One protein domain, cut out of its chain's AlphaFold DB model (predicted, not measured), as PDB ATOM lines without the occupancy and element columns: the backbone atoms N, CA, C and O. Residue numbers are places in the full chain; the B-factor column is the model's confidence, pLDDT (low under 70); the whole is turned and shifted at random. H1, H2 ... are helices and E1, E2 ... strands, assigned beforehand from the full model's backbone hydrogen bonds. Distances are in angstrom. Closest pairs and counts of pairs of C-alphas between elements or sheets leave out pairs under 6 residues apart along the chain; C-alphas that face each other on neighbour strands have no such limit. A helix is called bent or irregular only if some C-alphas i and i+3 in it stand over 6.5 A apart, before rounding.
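Overview. This is residues 48 to 154 of the 510 residues of the protein "Receptor-type tyrosine-protein phosphatase N" of Mytilus galloprovincialis (UniProt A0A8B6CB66). Three long helices, H1, H2 and H4, run side by side along nearly one line, with H1 touching both of the others while H2 and H4 stay apart from each other. A small two-stranded hairpin, E1 and E2, is set to one side of these helices, and the short helix H3 packs on the first residues of H2. The printed part has 107 residues, with two named strands and four named helices in the order E1, E2, H1, H2, H3, H4; E1 and E2 make one antiparallel sheet, and the class is mostly helix. The whole is compact, with a radius of gyration of the C-alphas of 14.1 A and spans of 38 by 36 by 27 A.

Along the chain. Find C-alpha 48 at (-22.245, 38.886, -41.340), where strand E1 begins; it covers residues 48 to 50. Strand E2 follows at residues 57 to 60. Go on to C-alpha 74 at (0.470, 26.007, -29.600), where helix H1 begins; it runs through residues 74 to 89 and is 22.2 A long from first to last C-alpha. Helix H2 holds residues 97 to 111 and is 20.8 A long. Helix H3 holds residues 122 to 126; it is neither bent nor irregular, but only just: C-alphas 123 and 126 are 6.4 A apart. Helix H4, residues 138 to 153, is 22.0 A long and ends at C-alpha 153, at (-2.028, 30.386, -19.647).

Arrangement. Begin with the hairpin of E1 and E2, antiparallel at 136 degrees: look for N 48 and O 59, 2.8 A apart, and N 50 and O 57, 2.9 A apart, both within hydrogen-bond range. E1 is apart from H1, H2, H3 and H4. H1 and H2 form a helical hairpin and touch, the closest C-alphas being those of Leu 87 and Thr 99, 6.6 A apart; they run opposite ways at a shallow tilt of 3 degrees. H2 touches H3 with residues 97 to 98 alone, and there the C-alphas of Tyr 98 and Ser 124 are the closest, 5.1 A apart. H1 touches H4 with residues 81 to 88 alone, the closest C-alphas being those of Val 88 and Ser 138, 6.4 A apart; they run opposite ways at a shallow tilt of 11 degrees. H3 and H4 are apart. In H1 and H2 every O i to N i+4 pair is within hydrogen-bond range; in H4 11 of 12 are, and in H3 0 of 1, beside 1 of 2 O i to N i+3 pairs.

Size, cuts and confidence. The two C-alphas farthest apart are those of Glu 127 and Arg 154, 42.5 A. The printed part has no cut. The links from E2 to H1, 13 residues, and from H3 to H4, 11 residues, are long. Look at the B-factor column: the mean pLDDT of the printed part is 81.1, and residue 63 and residues 124 to 154 are under 70.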
ATOM      1  N   GLU A  48     -22.393  38.775 -42.781       92.06
ATOM      2  CA  GLU A  48     -22.245  38.886 -41.340       92.06
ATOM      3  C   GLU A  48     -20.852  38.399 -40.943       92.06
ATOM      4  O   GLU A  48     -20.325  37.441 -41.514       92.06
ATOM      5  N   CYS A  49     -20.253  39.053 -39.948       93.88
ATOM      6  CA  CYS A  49     -19.011  38.580 -39.352       93.88
ATOM      7  C   CYS A  49     -19.322  37.464 -38.354       93.88
ATOM      8  O   CYS A  49     -19.971  37.706 -37.335       93.88
ATOM      9  N   ILE A  50     -18.870  36.248 -38.647       93.31
ATOM     10  CA  ILE A  50     -19.028  35.093 -37.767       93.31
ATOM     11  C   ILE A  50     -17.768  34.941 -36.920       93.31
ATOM     12  O   ILE A  50     -16.656  34.930 -37.442       93.31
ATOM     13  N   ASP A  51     -17.953  34.821 -35.605       93.38
ATOM     14  CA  ASP A  51     -16.873  34.576 -34.651       93.38
ATOM     15  C   ASP A  51     -16.429  33.103 -34.696       93.38
ATOM     16  O   ASP A  51     -17.163  32.190 -34.290       93.38
ATOM     17  N   ASP A  52     -15.215  32.884 -35.201       92.19
ATOM     18  CA  ASP A  52     -14.557  31.584 -35.329       92.19
ATOM     19  C   ASP A  52     -13.566  31.295 -34.181       92.19
ATOM     20  O   ASP A  52     -12.795  30.337 -34.272       92.19
ATOM     21  N   LEU A  53     -13.607  32.080 -33.092       91.31
ATOM     22  CA  LEU A  53     -12.650  32.088 -31.973       91.31
ATOM     23  C   LEU A  53     -11.204  32.409 -32.376       91.31
ATOM     24  O   LEU A  53     -10.263  32.068 -31.656       91.31
ATOM     25  N   LEU A  54     -11.020  33.043 -33.531       92.44
ATOM     26  CA  LEU A  54      -9.717  33.452 -34.020       92.44
ATOM     27  C   LEU A  54      -9.792  34.824 -34.699       92.44
ATOM     28  O   LEU A  54      -9.671  35.830 -34.014       92.44
ATOM     29  N   PHE A  55      -9.994  34.894 -36.017       94.25
ATOM     30  CA  PHE A  55     -10.010  36.156 -36.777       94.25
ATOM     31  C   PHE A  55     -11.416  36.635 -37.159       94.25
ATOM     32  O   PHE A  55     -11.610  37.798 -37.531       94.25
ATOM     33  N   GLY A  56     -12.386  35.733 -37.086       93.50
ATOM     34  CA  GLY A  56     -13.702  35.827 -37.688       93.50
ATOM     35  C   GLY A  56     -13.669  35.758 -39.207       93.50
ATOM     36  O   GLY A  56     -12.690  36.148 -39.858       93.50
ATOM     37  N   ASN A  57     -14.779  35.307 -39.784       92.94
ATOM     38  CA  ASN A  57     -14.962  35.244 -41.225       92.94
ATOM     39  C   ASN A  57     -16.302  35.837 -41.685       92.94
ATOM     40  O   ASN A  57     -17.338  35.697 -41.037       92.94
ATOM     41  N   CYS A  58     -16.272  36.518 -42.828       93.81
ATOM     42  CA  CYS A  58     -17.451  37.107 -43.452       93.81
ATOM     43  C   CYS A  58     -18.261  36.032 -44.172       93.81
ATOM     44  O   CYS A  58     -17.762  35.395 -45.099       93.81
ATOM     45  N   GLN A  59     -19.516  35.844 -43.773       91.81
ATOM     46  CA  GLN A  59     -20.403  34.845 -44.364       91.81
ATOM     47  C   GLN A  59     -21.730  35.472 -44.774       91.81
ATOM     48  O   GLN A  59     -22.322  36.245 -44.027       91.81
ATOM     49  N   LYS A  60     -22.240  35.114 -45.956       89.69
ATOM     50  CA  LYS A  60     -23.552  35.590 -46.410       89.69
ATOM     51  C   LYS A  60     -24.663  34.998 -45.545       89.69
ATOM     52  O   LYS A  60     -24.737  33.778 -45.393       89.69
ATOM     53  N   GLY A  61     -25.565  35.844 -45.041       78.50
ATOM     54  CA  GLY A  61     -26.624  35.436 -44.104       78.50
ATOM     55  C   GLY A  61     -27.589  34.368 -44.647       78.50
ATOM     56  O   GLY A  61     -28.138  33.580 -43.883       78.50
ATOM     57  N   ASN A  62     -27.750  34.291 -45.971       71.38
ATOM     58  CA  ASN A  62     -28.612  33.329 -46.668       71.38
ATOM     59  C   ASN A  62     -27.919  32.006 -47.052       71.38
ATOM     60  O   ASN A  62     -28.563  31.119 -47.617       71.38
ATOM     61  N   SER A  63     -26.616  31.875 -46.797       65.81
ATOM     62  CA  SER A  63     -25.837  30.676 -47.110       65.81
ATOM     63  C   SER A  63     -25.805  29.715 -45.919       65.81
ATOM     64  O   SER A  63     -26.092  30.099 -44.786       65.81
ATOM     65  N   LEU A  64     -25.464  28.442 -46.161       74.31
ATOM     66  CA  LEU A  64     -25.174  27.496 -45.080       74.31
ATOM     67  C   LEU A  64     -23.979  28.029 -44.279       74.31
ATOM     68  O   LEU A  64     -22.840  27.898 -44.722       74.31
ATOM     69  N   LYS A  65     -24.258  28.660 -43.136       77.88
ATOM     70  CA  LYS A  65     -23.244  29.257 -42.265       77.88
ATOM     71  C   LYS A  65     -22.267  28.181 -41.771       77.88
ATOM     72  O   LYS A  65     -22.677  27.161 -41.210       77.88
ATOM     73  N   ASP A  66     -20.977  28.405 -41.986       81.19
ATOM     74  CA  ASP A  66     -19.877  27.593 -41.475       81.19
ATOM     75  C   ASP A  66     -19.520  28.065 -40.064       81.19
ATOM     76  O   ASP A  66     -18.708  28.964 -39.872       81.19
ATOM     77  N   TYR A  67     -20.141  27.465 -39.052       86.00
ATOM     78  CA  TYR A  67     -19.893  27.789 -37.640       86.00
ATOM     79  C   TYR A  67     -18.639  27.108 -37.075       86.00
ATOM     80  O   TYR A  67     -18.587  26.769 -35.887       86.00
ATOM     81  N   TYR A  68     -17.649  26.819 -37.920       88.62
ATOM     82  CA  TYR A  68     -16.411  26.209 -37.459       88.62
ATOM     83  C   TYR A  68     -15.658  27.172 -36.542       88.62
ATOM     84  O   TYR A  68     -15.415  28.320 -36.897       88.62
ATOM     85  N   ARG A  69     -15.278  26.681 -35.361       92.12
ATOM     86  CA  ARG A  69     -14.505  27.432 -34.369       92.12
ATOM     87  C   ARG A  69     -13.125  26.814 -34.230       92.12
ATOM     88  O   ARG A  69     -13.013  25.613 -33.968       92.12
ATOM     89  N   TYR A  70     -12.090  27.621 -34.410       90.69
ATOM     90  CA  TYR A  70     -10.708  27.175 -34.354       90.69
ATOM     91  C   TYR A  70     -10.279  26.905 -32.909       90.69
ATOM     92  O   TYR A  70     -10.434  27.730 -32.015       90.69
ATOM     93  N   GLN A  71      -9.704  25.724 -32.692       91.06
ATOM     94  CA  GLN A  71      -8.980  25.357 -31.475       91.06
ATOM     95  C   GLN A  71      -7.606  24.860 -31.915       91.06
ATOM     96  O   GLN A  71      -7.416  23.680 -32.213       91.06
ATOM     97  N   LEU A  72      -6.680  25.801 -32.084       89.00
ATOM     98  CA  LEU A  72      -5.351  25.526 -32.614       89.00
ATOM     99  C   LEU A  72      -4.414  25.035 -31.500       89.00
ATOM    100  O   LEU A  72      -4.528  25.438 -30.345       89.00
ATOM    101  N   SER A  73      -3.487  24.141 -31.846       90.19
ATOM    102  CA  SER A  73      -2.389  23.777 -30.946       90.19
ATOM    103  C   SER A  73      -1.404  24.948 -30.816       90.19
ATOM    104  O   SER A  73      -1.337  25.779 -31.727       90.19
ATOM    105  N   PRO A  74      -0.581  24.996 -29.748       88.81
ATOM    106  CA  PRO A  74       0.470  26.007 -29.600       88.81
ATOM    107  C   PRO A  74       1.372  26.134 -30.833       88.81
ATOM    108  O   PRO A  74       1.681  27.241 -31.254       88.81
ATOM    109  N   GLU A  75       1.711  25.006 -31.463       90.81
ATOM    110  CA  GLU A  75       2.510  24.962 -32.693       90.81
ATOM    111  C   GLU A  75       1.817  25.664 -33.876       90.81
ATOM    112  O   GLU A  75       2.444  26.439 -34.596       90.81
ATOM    113  N   TYR A  76       0.516  25.429 -34.083       92.06
ATOM    114  CA  TYR A  76      -0.224  26.090 -35.164       92.06
ATOM    115  C   TYR A  76      -0.442  27.577 -34.896       92.06
ATOM    116  O   TYR A  76      -0.460  28.360 -35.843       92.06
ATOM    117  N   LEU A  77      -0.575  27.974 -33.631       90.88
ATOM    118  CA  LEU A  77      -0.671  29.380 -33.246       90.88
ATOM    119  C   LEU A  77       0.636  30.115 -33.489       90.88
ATOM    120  O   LEU A  77       0.606  31.163 -34.117       90.88
ATOM    121  N   GLU A  78       1.768  29.542 -33.081       90.25
ATOM    122  CA  GLU A  78       3.092  30.116 -33.337       90.25
ATOM    123  C   GLU A  78       3.347  30.258 -34.847       90.25
ATOM    124  O   GLU A  78       3.804  31.299 -35.320       90.25
ATOM    125  N   ALA A  79       2.979  29.242 -35.636       92.19
ATOM    126  CA  ALA A  79       3.085  29.304 -37.091       92.19
ATOM    127  C   ALA A  79       2.189  30.397 -37.702       92.19
ATOM    128  O   ALA A  79       2.599  31.083 -38.645       92.19
ATOM    129  N   LEU A  80       0.969  30.562 -37.183       94.31
ATOM    130  CA  LEU A  80       0.033  31.587 -37.638       94.31
ATOM    131  C   LEU A  80       0.493  32.990 -37.240       94.31
ATOM    132  O   LEU A  80       0.439  33.906 -38.059       94.31
ATOM    133  N   GLU A  81       0.981  33.149 -36.014       90.62
ATOM    134  CA  GLU A  81       1.569  34.377 -35.496       90.62
ATOM    135  C   GLU A  81       2.737  34.815 -36.369       90.62
ATOM    136  O   GLU A  81       2.700  35.907 -36.937       90.62
ATOM    137  N   ALA A  82       3.726  33.941 -36.563       92.19
ATOM    138  CA  ALA A  82       4.895  34.231 -37.383       92.19
ATOM    139  C   ALA A  82       4.502  34.656 -38.804       92.19
ATOM    140  O   ALA A  82       5.055  35.612 -39.354       92.19
ATOM    141  N   ARG A  83       3.511  33.977 -39.397       93.75
ATOM    142  CA  ARG A  83       3.046  34.315 -40.743       93.75
ATOM    143  C   ARG A  83       2.308  35.649 -40.786       93.75
ATOM    144  O   ARG A  83       2.464  36.392 -41.752       93.75
ATOM    145  N   THR A  84       1.520  35.962 -39.765       91.94
ATOM    146  CA  THR A  84       0.787  37.229 -39.722       91.94
ATOM    147  C   THR A  84       1.741  38.394 -39.473       91.94
ATOM    148  O   THR A  84       1.644  39.400 -40.168       91.94
ATOM    149  N   TRP A  85       2.746  38.226 -38.608       90.94
ATOM    150  CA  TRP A  85       3.843  39.184 -38.446       90.94
ATOM    151  C   TRP A  85       4.584  39.467 -39.752       90.94
ATOM    152  O   TRP A  85       4.851  40.623 -40.058       90.94
ATOM    153  N   GLU A  86       4.881  38.441 -40.552       92.69
ATOM    154  CA  GLU A  86       5.521  38.630 -41.858       92.69
ATOM    155  C   GLU A  86       4.664  39.485 -42.807       92.69
ATOM    156  O   GLU A  86       5.192  40.321 -43.540       92.69
ATOM    157  N   LEU A  87       3.338  39.295 -42.798       92.06
ATOM    158  CA  LEU A  87       2.417  40.106 -43.599       92.06
ATOM    159  C   LEU A  87       2.454  41.573 -43.160       92.06
ATOM    160  O   LEU A  87       2.558  42.457 -44.011       92.06
ATOM    161  N   VAL A  88       2.446  41.824 -41.851       88.56
ATOM    162  CA  VAL A  88       2.547  43.177 -41.286       88.56
ATOM    163  C   VAL A  88       3.868  43.843 -41.637       88.56
ATOM    164  O   VAL A  88       3.862  44.958 -42.150       88.56
ATOM    165  N   ASP A  89       4.987  43.154 -41.407       89.12
ATOM    166  CA  ASP A  89       6.339  43.661 -41.678       89.12
ATOM    167  C   ASP A  89       6.510  44.036 -43.157       89.12
ATOM    168  O   ASP A  89       7.131  45.039 -43.512       89.12
ATOM    169  N   LYS A  90       5.871  43.275 -44.052       89.88
ATOM    170  CA  LYS A  90       5.857  43.567 -45.487       89.88
ATOM    171  C   LYS A  90       4.908  44.695 -45.886       89.88
ATOM    172  O   LYS A  90       4.951  45.112 -47.052       89.88
ATOM    173  N   GLY A  91       4.094  45.206 -44.970       88.50
ATOM    174  CA  GLY A  91       3.097  46.221 -45.256       88.50
ATOM    175  C   GLY A  91       1.908  45.654 -46.028       88.50
ATOM    176  O   GLY A  91       1.457  46.292 -46.973       88.50
ATOM    177  N   TYR A  92       1.393  44.487 -45.628       91.12
ATOM    178  CA  TYR A  92       0.066  44.026 -46.043       91.12
ATOM    179  C   TYR A  92      -1.027  44.293 -44.995       91.12
ATOM    180  O   TYR A  92      -0.816  44.094 -43.802       91.12
ATOM    181  N   SER A  93      -2.200  44.740 -45.449       90.31
ATOM    182  CA  SER A  93      -3.415  44.974 -44.657       90.31
ATOM    183  C   SER A  93      -4.366  43.770 -44.689       90.31
ATOM    184  O   SER A  93      -4.239  42.888 -45.540       90.31
ATOM    185  N   TRP A  94      -5.360  43.732 -43.791       90.62
ATOM    186  CA  TRP A  94      -6.394  42.689 -43.815       90.62
ATOM    187  C   TRP A  94      -7.192  42.697 -45.121       90.62
ATOM    188  O   TRP A  94      -7.713  41.667 -45.523       90.62
ATOM    189  N   LYS A  95      -7.293  43.836 -45.810       89.56
ATOM    190  CA  LYS A  95      -8.028  43.946 -47.078       89.56
ATOM    191  C   LYS A  95      -7.231  43.411 -48.265       89.56
ATOM    192  O   LYS A  95      -7.807  43.210 -49.332       89.56
ATOM    193  N   ASP A  96      -5.929  43.194 -48.093       89.81
ATOM    194  CA  ASP A  96      -5.064  42.842 -49.207       89.81
ATOM    195  C   ASP A  96      -5.338  41.395 -49.648       89.81
ATOM    196  O   ASP A  96      -5.364  40.484 -48.809       89.81
ATOM    197  N   PRO A  97      -5.500  41.140 -50.961       90.62
ATOM    198  CA  PRO A  97      -5.728  39.796 -51.488       90.62
ATOM    199  C   PRO A  97      -4.656  38.789 -51.054       90.62
ATOM    200  O   PRO A  97      -4.976  37.634 -50.772       90.62
ATOM    201  N   TYR A  98      -3.402  39.239 -50.933       92.69
ATOM    202  CA  TYR A  98      -2.290  38.410 -50.470       92.69
ATOM    203  C   TYR A  98      -2.453  37.965 -49.010       92.69
ATOM    204  O   TYR A  98      -2.249  36.784 -48.703       92.69
ATOM    205  N   THR A  99      -2.876  38.872 -48.122       93.56
ATOM    206  CA  THR A  99      -3.213  38.559 -46.723       93.56
ATOM    207  C   THR A  99      -4.353  37.558 -46.663       93.56
ATOM    208  O   THR A  99      -4.233  36.526 -46.003       93.56
ATOM    209  N   GLN A 100      -5.431  37.827 -47.405       93.62
ATOM    210  CA  GLN A 100      -6.610  36.968 -47.438       93.62
ATOM    211  C   GLN A 100      -6.269  35.552 -47.905       93.62
ATOM    212  O   GLN A 100      -6.585  34.587 -47.211       93.62
ATOM    213  N   CYS A 101      -5.539  35.418 -49.012       93.88
ATOM    214  CA  CYS A 101      -5.099  34.117 -49.506       93.88
ATOM    215  C   CYS A 101      -4.189  33.400 -48.504       93.88
ATOM    216  O   CYS A 101      -4.388  32.219 -48.212       93.88
ATOM    217  N   THR A 102      -3.201  34.112 -47.956       94.62
ATOM    218  CA  THR A 102      -2.215  33.536 -47.038       94.62
ATOM    219  C   THR A 102      -2.878  32.983 -45.781       94.62
ATOM    220  O   THR A 102      -2.660  31.821 -45.431       94.62
ATOM    221  N   LEU A 103      -3.693  33.798 -45.108       94.81
ATOM    222  CA  LEU A 103      -4.321  33.408 -43.851       94.81
ATOM    223  C   LEU A 103      -5.361  32.317 -44.076       94.81
ATOM    224  O   LEU A 103      -5.385  31.341 -43.334       94.81
ATOM    225  N   GLN A 104      -6.150  32.389 -45.144       92.75
ATOM    226  CA  GLN A 104      -7.101  31.322 -45.440       92.75
ATOM    227  C   GLN A 104      -6.428  30.002 -45.806       92.75
ATOM    228  O   GLN A 104      -6.907  28.950 -45.394       92.75
ATOM    229  N   SER A 105      -5.302  30.035 -46.529       93.12
ATOM    230  CA  SER A 105      -4.502  28.836 -46.808       93.12
ATOM    231  C   SER A 105      -4.002  28.197 -45.509       93.12
ATOM    232  O   SER A 105      -4.097  26.978 -45.352       93.12
ATOM    233  N   ALA A 106      -3.545  29.010 -44.548       94.62
ATOM    234  CA  ALA A 106      -3.148  28.534 -43.224       94.62
ATOM    235  C   ALA A 106      -4.326  27.915 -42.463       94.62
ATOM    236  O   ALA A 106      -4.264  26.754 -42.068       94.62
ATOM    237  N   LEU A 107      -5.422  28.658 -42.318       94.00
ATOM    238  CA  LEU A 107      -6.596  28.235 -41.560       94.00
ATOM    239  C   LEU A 107      -7.252  26.979 -42.138       94.00
ATOM    240  O   LEU A 107      -7.548  26.034 -41.405       94.00
ATOM    241  N   TYR A 108      -7.406  26.922 -43.461       92.62
ATOM    242  CA  TYR A 108      -7.903  25.736 -44.147       92.62
ATOM    243  C   TYR A 108      -6.996  24.527 -43.889       92.62
ATOM    244  O   TYR A 108      -7.474  23.446 -43.540       92.62
ATOM    245  N   ALA A 109      -5.679  24.704 -44.006       93.00
ATOM    246  CA  ALA A 109      -4.731  23.632 -43.748       93.00
ATOM    247  C   ALA A 109      -4.790  23.164 -42.285       93.00
ATOM    248  O   ALA A 109      -4.872  21.961 -42.043       93.00
ATOM    249  N   PHE A 110      -4.856  24.078 -41.315       93.44
ATOM    250  CA  PHE A 110      -4.953  23.737 -39.894       93.44
ATOM    251  C   PHE A 110      -6.242  22.991 -39.554       93.44
ATOM    252  O   PHE A 110      -6.183  21.962 -38.876       93.44
ATOM    253  N   ARG A 111      -7.385  23.430 -40.098       91.81
ATOM    254  CA  ARG A 111      -8.675  22.728 -39.970       91.81
ATOM    255  C   ARG A 111      -8.596  21.279 -40.449       91.81
ATOM    256  O   ARG A 111      -9.263  20.406 -39.896       91.81
ATOM    257  N   HIS A 112      -7.785  21.019 -41.473       91.06
ATOM    258  CA  HIS A 112      -7.611  19.697 -42.069       91.06
ATOM    259  C   HIS A 112      -6.342  18.961 -41.610       91.06
ATOM    260  O   HIS A 112      -6.059  17.881 -42.131       91.06
ATOM    261  N   HIS A 113      -5.603  19.501 -40.634       91.06
ATOM    262  CA  HIS A 113      -4.319  18.971 -40.160       91.06
ATOM    263  C   HIS A 113      -3.299  18.746 -41.294       91.06
ATOM    264  O   HIS A 113      -2.637  17.711 -41.376       91.06
ATOM    265  N   GLN A 114      -3.210  19.713 -42.202       92.19
ATOM    266  CA  GLN A 114      -2.301  19.734 -43.343       92.19
ATOM    267  C   GLN A 114      -1.294  20.879 -43.212       92.19
ATOM    268  O   GLN A 114      -1.491  21.827 -42.456       92.19
ATOM    269  N   SER A 115      -0.217  20.806 -43.993       91.19
ATOM    270  CA  SER A 115       0.734  21.908 -44.132       91.19
ATOM    271  C   SER A 115       0.155  23.011 -45.037       91.19
ATOM    272  O   SER A 115      -0.247  22.685 -46.165       91.19
ATOM    273  N   PRO A 116       0.169  24.289 -44.619       91.25
ATOM    274  CA  PRO A 116      -0.243  25.408 -45.464       91.25
ATOM    275  C   PRO A 116       0.559  25.474 -46.768       91.25
ATOM    276  O   PRO A 116       1.766  25.223 -46.784       91.25
ATOM    277  N   ARG A 117      -0.097  25.835 -47.875       91.31
ATOM    278  CA  ARG A 117       0.557  26.025 -49.181       91.31
ATOM    279  C   ARG A 117       0.482  27.492 -49.581       91.31
ATOM    280  O   ARG A 117      -0.439  27.901 -50.282       91.31
ATOM    281  N   TYR A 118       1.461  28.272 -49.132       90.56
ATOM    282  CA  TYR A 118       1.509  29.715 -49.393       90.56
ATOM    283  C   TYR A 118       1.910  30.070 -50.822       90.56
ATOM    284  O   TYR A 118       1.515  31.121 -51.302       90.56
ATOM    285  N   SER A 119       2.595  29.170 -51.536       87.88
ATOM    286  CA  SER A 119       3.051  29.418 -52.912       87.88
ATOM    287  C   SER A 119       1.917  29.678 -53.910       87.88
ATOM    288  O   SER A 119       2.149  30.163 -55.007       87.88
ATOM    289  N   ILE A 120       0.682  29.309 -53.555       86.62
ATOM    290  CA  ILE A 120      -0.516  29.575 -54.361       86.62
ATOM    291  C   ILE A 120      -0.895  31.066 -54.286       86.62
ATOM    292  O   ILE A 120      -1.563  31.580 -55.175       86.62
ATOM    293  N   CYS A 121      -0.447  31.769 -53.246       90.19
ATOM    294  CA  CYS A 121      -0.754  33.173 -53.006       90.19
ATOM    295  C   CYS A 121       0.269  34.131 -53.631       90.19
ATOM    296  O   CYS A 121      -0.036  35.313 -53.757       90.19
ATOM    297  N   ASP A 122       1.443  33.659 -54.055       84.50
ATOM    298  CA  ASP A 122       2.543  34.510 -54.546       84.50
ATOM    299  C   ASP A 122       2.149  35.364 -55.768       84.50
ATOM    300  O   ASP A 122       2.638  36.477 -55.941       84.50
ATOM    301  N   GLU A 123       1.202  34.903 -56.592       72.56
ATOM    302  CA  GLU A 123       0.687  35.684 -57.729       72.56
ATOM    303  C   GLU A 123      -0.026  36.971 -57.270       72.56
ATOM    304  O   GLU A 123       0.121  38.027 -57.889       72.56
ATOM    305  N   SER A 124      -0.714  36.914 -56.126       66.06
ATOM    306  CA  SER A 124      -1.430  38.054 -55.535       66.06
ATOM    307  C   SER A 124      -0.524  39.040 -54.783       66.06
ATOM    308  O   SER A 124      -0.963  40.140 -54.449       66.06
ATOM    309  N   GLU A 125       0.753  38.697 -54.567       69.62
ATOM    310  CA  GLU A 125       1.744  39.564 -53.905       69.62
ATOM    311  C   GLU A 125       2.035  40.832 -54.730       69.62
ATOM    312  O   GLU A 125       2.393  41.878 -54.182       69.62
ATOM    313  N   THR A 126       1.848  40.752 -56.055       61.19
ATOM    314  CA  THR A 126       2.190  41.816 -57.011       61.19
ATOM    315  C   THR A 126       1.114  42.888 -57.195       61.19
ATOM    316  O   THR A 126       1.424  43.959 -57.717       61.19
ATOM    317  N   GLU A 127      -0.128  42.646 -56.760       57.09
ATOM    318  CA  GLU A 127      -1.266  43.498 -57.138       57.09
ATOM    319  C   GLU A 127      -1.666  44.569 -56.116       57.09
ATOM    320  O   GLU A 127      -2.396  45.489 -56.478       57.09
ATOM    321  N   SER A 128      -1.201  44.545 -54.865       57.12
ATOM    322  CA  SER A 128      -1.532  45.629 -53.925       57.12
ATOM    323  C   SER A 128      -0.694  45.592 -52.653       57.12
ATOM    324  O   SER A 128      -0.814  44.680 -51.844       57.12
ATOM    325  N   LYS A 129       0.124  46.629 -52.456       55.66
ATOM    326  CA  LYS A 129       0.494  47.093 -51.116       55.66
ATOM    327  C   LYS A 129      -0.342  48.326 -50.819       55.66
ATOM    328  O   LYS A 129      -0.316  49.283 -51.594       55.66
ATOM    329  N   SER A 130      -1.091  48.297 -49.728       56.84
ATOM    330  CA  SER A 130      -1.736  49.493 -49.193       56.84
ATOM    331  C   SER A 130      -0.670  50.420 -48.582       56.84
ATOM    332  O   SER A 130       0.263  49.956 -47.937       56.84
ATOM    333  N   GLU A 131      -0.777  51.739 -48.771       55.75
ATOM    334  CA  GLU A 131       0.167  52.709 -48.178       55.75
ATOM    335  C   GLU A 131      -0.090  52.970 -46.676       55.75
ATOM    336  O   GLU A 131       0.650  53.729 -46.057       55.75
ATOM    337  N   ASN A 132      -1.107  52.349 -46.063       55.22
ATOM    338  CA  ASN A 132      -1.571  52.702 -44.714       55.22
ATOM    339  C   ASN A 132      -1.673  51.494 -43.764       55.22
ATOM    340  O   ASN A 132      -2.722  51.224 -43.187       55.22
ATOM    341  N   VAL A 133      -0.601  50.705 -43.669       54.50
ATOM    342  CA  VAL A 133      -0.681  49.320 -43.168       54.50
ATOM    343  C   VAL A 133      -0.220  49.136 -41.728       54.50
ATOM    344  O   VAL A 133      -0.761  48.304 -41.002       54.50
ATOM    345  N   GLU A 134       0.756  49.922 -41.291       50.09
ATOM    346  CA  GLU A 134       1.509  49.623 -40.069       50.09
ATOM    347  C   GLU A 134       0.664  49.745 -38.784       50.09
ATOM    348  O   GLU A 134       1.063  49.236 -37.738       50.09
ATOM    349  N   SER A 135      -0.535  50.348 -38.856       55.41
ATOM    350  CA  SER A 135      -1.414  50.534 -37.691       55.41
ATOM    351  C   SER A 135      -2.556  49.515 -37.552       55.41
ATOM    352  O   SER A 135      -2.957  49.232 -36.427       55.41
ATOM    353  N   GLU A 136      -3.081  48.940 -38.646       61.50
ATOM    354  CA  GLU A 136      -4.327  48.150 -38.569       61.50
ATOM    355  C   GLU A 136      -4.096  46.690 -38.160       61.50
ATOM    356  O   GLU A 136      -4.857  46.162 -37.354       61.50
ATOM    357  N   ILE A 137      -3.058  46.023 -38.677       63.62
ATOM    358  CA  ILE A 137      -2.803  44.621 -38.310       63.62
ATOM    359  C   ILE A 137      -1.945  44.520 -37.043       63.62
ATOM    360  O   ILE A 137      -2.254  43.724 -36.164       63.62
ATOM    361  N   SER A 138      -0.900  45.338 -36.899       57.78
ATOM    362  CA  SER A 138       0.060  45.238 -35.785       57.78
ATOM    363  C   SER A 138      -0.612  45.374 -34.414       57.78
ATOM    364  O   SER A 138      -0.426  44.530 -33.542       57.78
ATOM    365  N   ALA A 139      -1.462  46.395 -34.250       63.00
ATOM    366  CA  ALA A 139      -2.183  46.656 -33.000       63.00
ATOM    367  C   ALA A 139      -3.235  45.580 -32.679       63.00
ATOM    368  O   ALA A 139      -3.635  45.393 -31.530       63.00
ATOM    369  N   VAL A 140      -3.701  44.884 -33.714       64.12
ATOM    370  CA  VAL A 140      -4.639  43.770 -33.614       64.12
ATOM    371  C   VAL A 140      -3.921  42.496 -33.174       64.12
ATOM    372  O   VAL A 140      -4.438  41.787 -32.313       64.12
ATOM    373  N   LEU A 141      -2.735  42.219 -33.723       64.12
ATOM    374  CA  LEU A 141      -1.975  41.010 -33.398       64.12
ATOM    375  C   LEU A 141      -1.506  40.999 -31.954       64.12
ATOM    376  O   LEU A 141      -1.636  39.973 -31.295       64.12
ATOM    377  N   GLU A 142      -1.024  42.135 -31.455       65.25
ATOM    378  CA  GLU A 142      -0.568  42.251 -30.070       65.25
ATOM    379  C   GLU A 142      -1.702  41.895 -29.093       65.25
ATOM    380  O   GLU A 142      -1.536  41.035 -28.233       65.25
ATOM    381  N   LYS A 143      -2.913  42.422 -29.322       66.12
ATOM    382  CA  LYS A 143      -4.090  42.095 -28.500       66.12
ATOM    383  C   LYS A 143      -4.607  40.667 -28.685       66.12
ATOM    384  O   LYS A 143      -5.067  40.068 -27.715       66.12
ATOM    385  N   LEU A 144      -4.585  40.135 -29.909       67.25
ATOM    386  CA  LEU A 144      -5.080  38.786 -30.205       67.25
ATOM    387  C   LEU A 144      -4.201  37.729 -29.537       67.25
ATOM    388  O   LEU A 144      -4.725  36.835 -28.873       67.25
ATOM    389  N   PHE A 145      -2.881  37.842 -29.675       68.44
ATOM    390  CA  PHE A 145      -1.982  36.859 -29.090       68.44
ATOM    391  C   PHE A 145      -1.919  36.999 -27.572       68.44
ATOM    392  O   PHE A 145      -1.954  35.976 -26.900       68.44
ATOM    393  N   GLU A 146      -1.969  38.207 -27.004       68.94
ATOM    394  CA  GLU A 146      -2.090  38.368 -25.547       68.94
ATOM    395  C   GLU A 146      -3.361  37.709 -24.992       68.94
ATOM    396  O   GLU A 146      -3.269  36.872 -24.096       68.94
ATOM    397  N   GLN A 147      -4.538  37.996 -25.561       63.97
ATOM    398  CA  GLN A 147      -5.797  37.417 -25.081       63.97
ATOM    399  C   GLN A 147      -5.825  35.890 -25.239       63.97
ATOM    400  O   GLN A 147      -6.264  35.181 -24.330       63.97
ATOM    401  N   TYR A 148      -5.355  35.379 -26.379       60.00
ATOM    402  CA  TYR A 148      -5.328  33.946 -26.642       60.00
ATOM    403  C   TYR A 148      -4.327  33.232 -25.724       60.00
ATOM    404  O   TYR A 148      -4.646  32.197 -25.133       60.00
ATOM    405  N   TYR A 149      -3.124  33.788 -25.559       60.69
ATOM    406  CA  TYR A 149      -2.120  33.226 -24.663       60.69
ATOM    407  C   TYR A 149      -2.542  33.316 -23.201       60.69
ATOM    408  O   TYR A 149      -2.220  32.392 -22.466       60.69
ATOM    409  N   ASP A 150      -3.285  34.341 -22.779       65.12
ATOM    410  CA  ASP A 150      -3.818  34.465 -21.417       65.12
ATOM    411  C   ASP A 150      -4.939  33.461 -21.127       65.12
ATOM    412  O   ASP A 150      -4.999  32.883 -20.035       65.12
ATOM    413  N   GLU A 151      -5.799  33.194 -22.110       57.00
ATOM    414  CA  GLU A 151      -6.786  32.117 -22.027       57.00
ATOM    415  C   GLU A 151      -6.101  30.744 -21.943       57.00
ATOM    416  O   GLU A 151      -6.485  29.911 -21.117       57.00
ATOM    417  N   TYR A 152      -5.022  30.541 -22.708       47.78
ATOM    418  CA  TYR A 152      -4.218  29.317 -22.684       47.78
ATOM    419  C   TYR A 152      -3.323  29.196 -21.431       47.78
ATOM    420  O   TYR A 152      -3.032  28.088 -20.980       47.78
ATOM    421  N   LYS A 153      -2.897  30.322 -20.836       50.19
ATOM    422  CA  LYS A 153      -2.028  30.386 -19.647       50.19
ATOM    423  C   LYS A 153      -2.749  30.154 -18.335       50.19
ATOM    424  O   LYS A 153      -2.044  30.008 -17.338       50.19
ATOM    425  N   ARG A 154      -4.089  30.144 -18.279       37.56
ATOM    426  CA  ARG A 154      -4.798  29.899 -17.012       37.56
ATOM    427  C   ARG A 154      -4.300  28.592 -16.388       37.56
ATOM    428  O   ARG A 154      -4.622  27.518 -16.899       37.56
TER     429      ARG A 154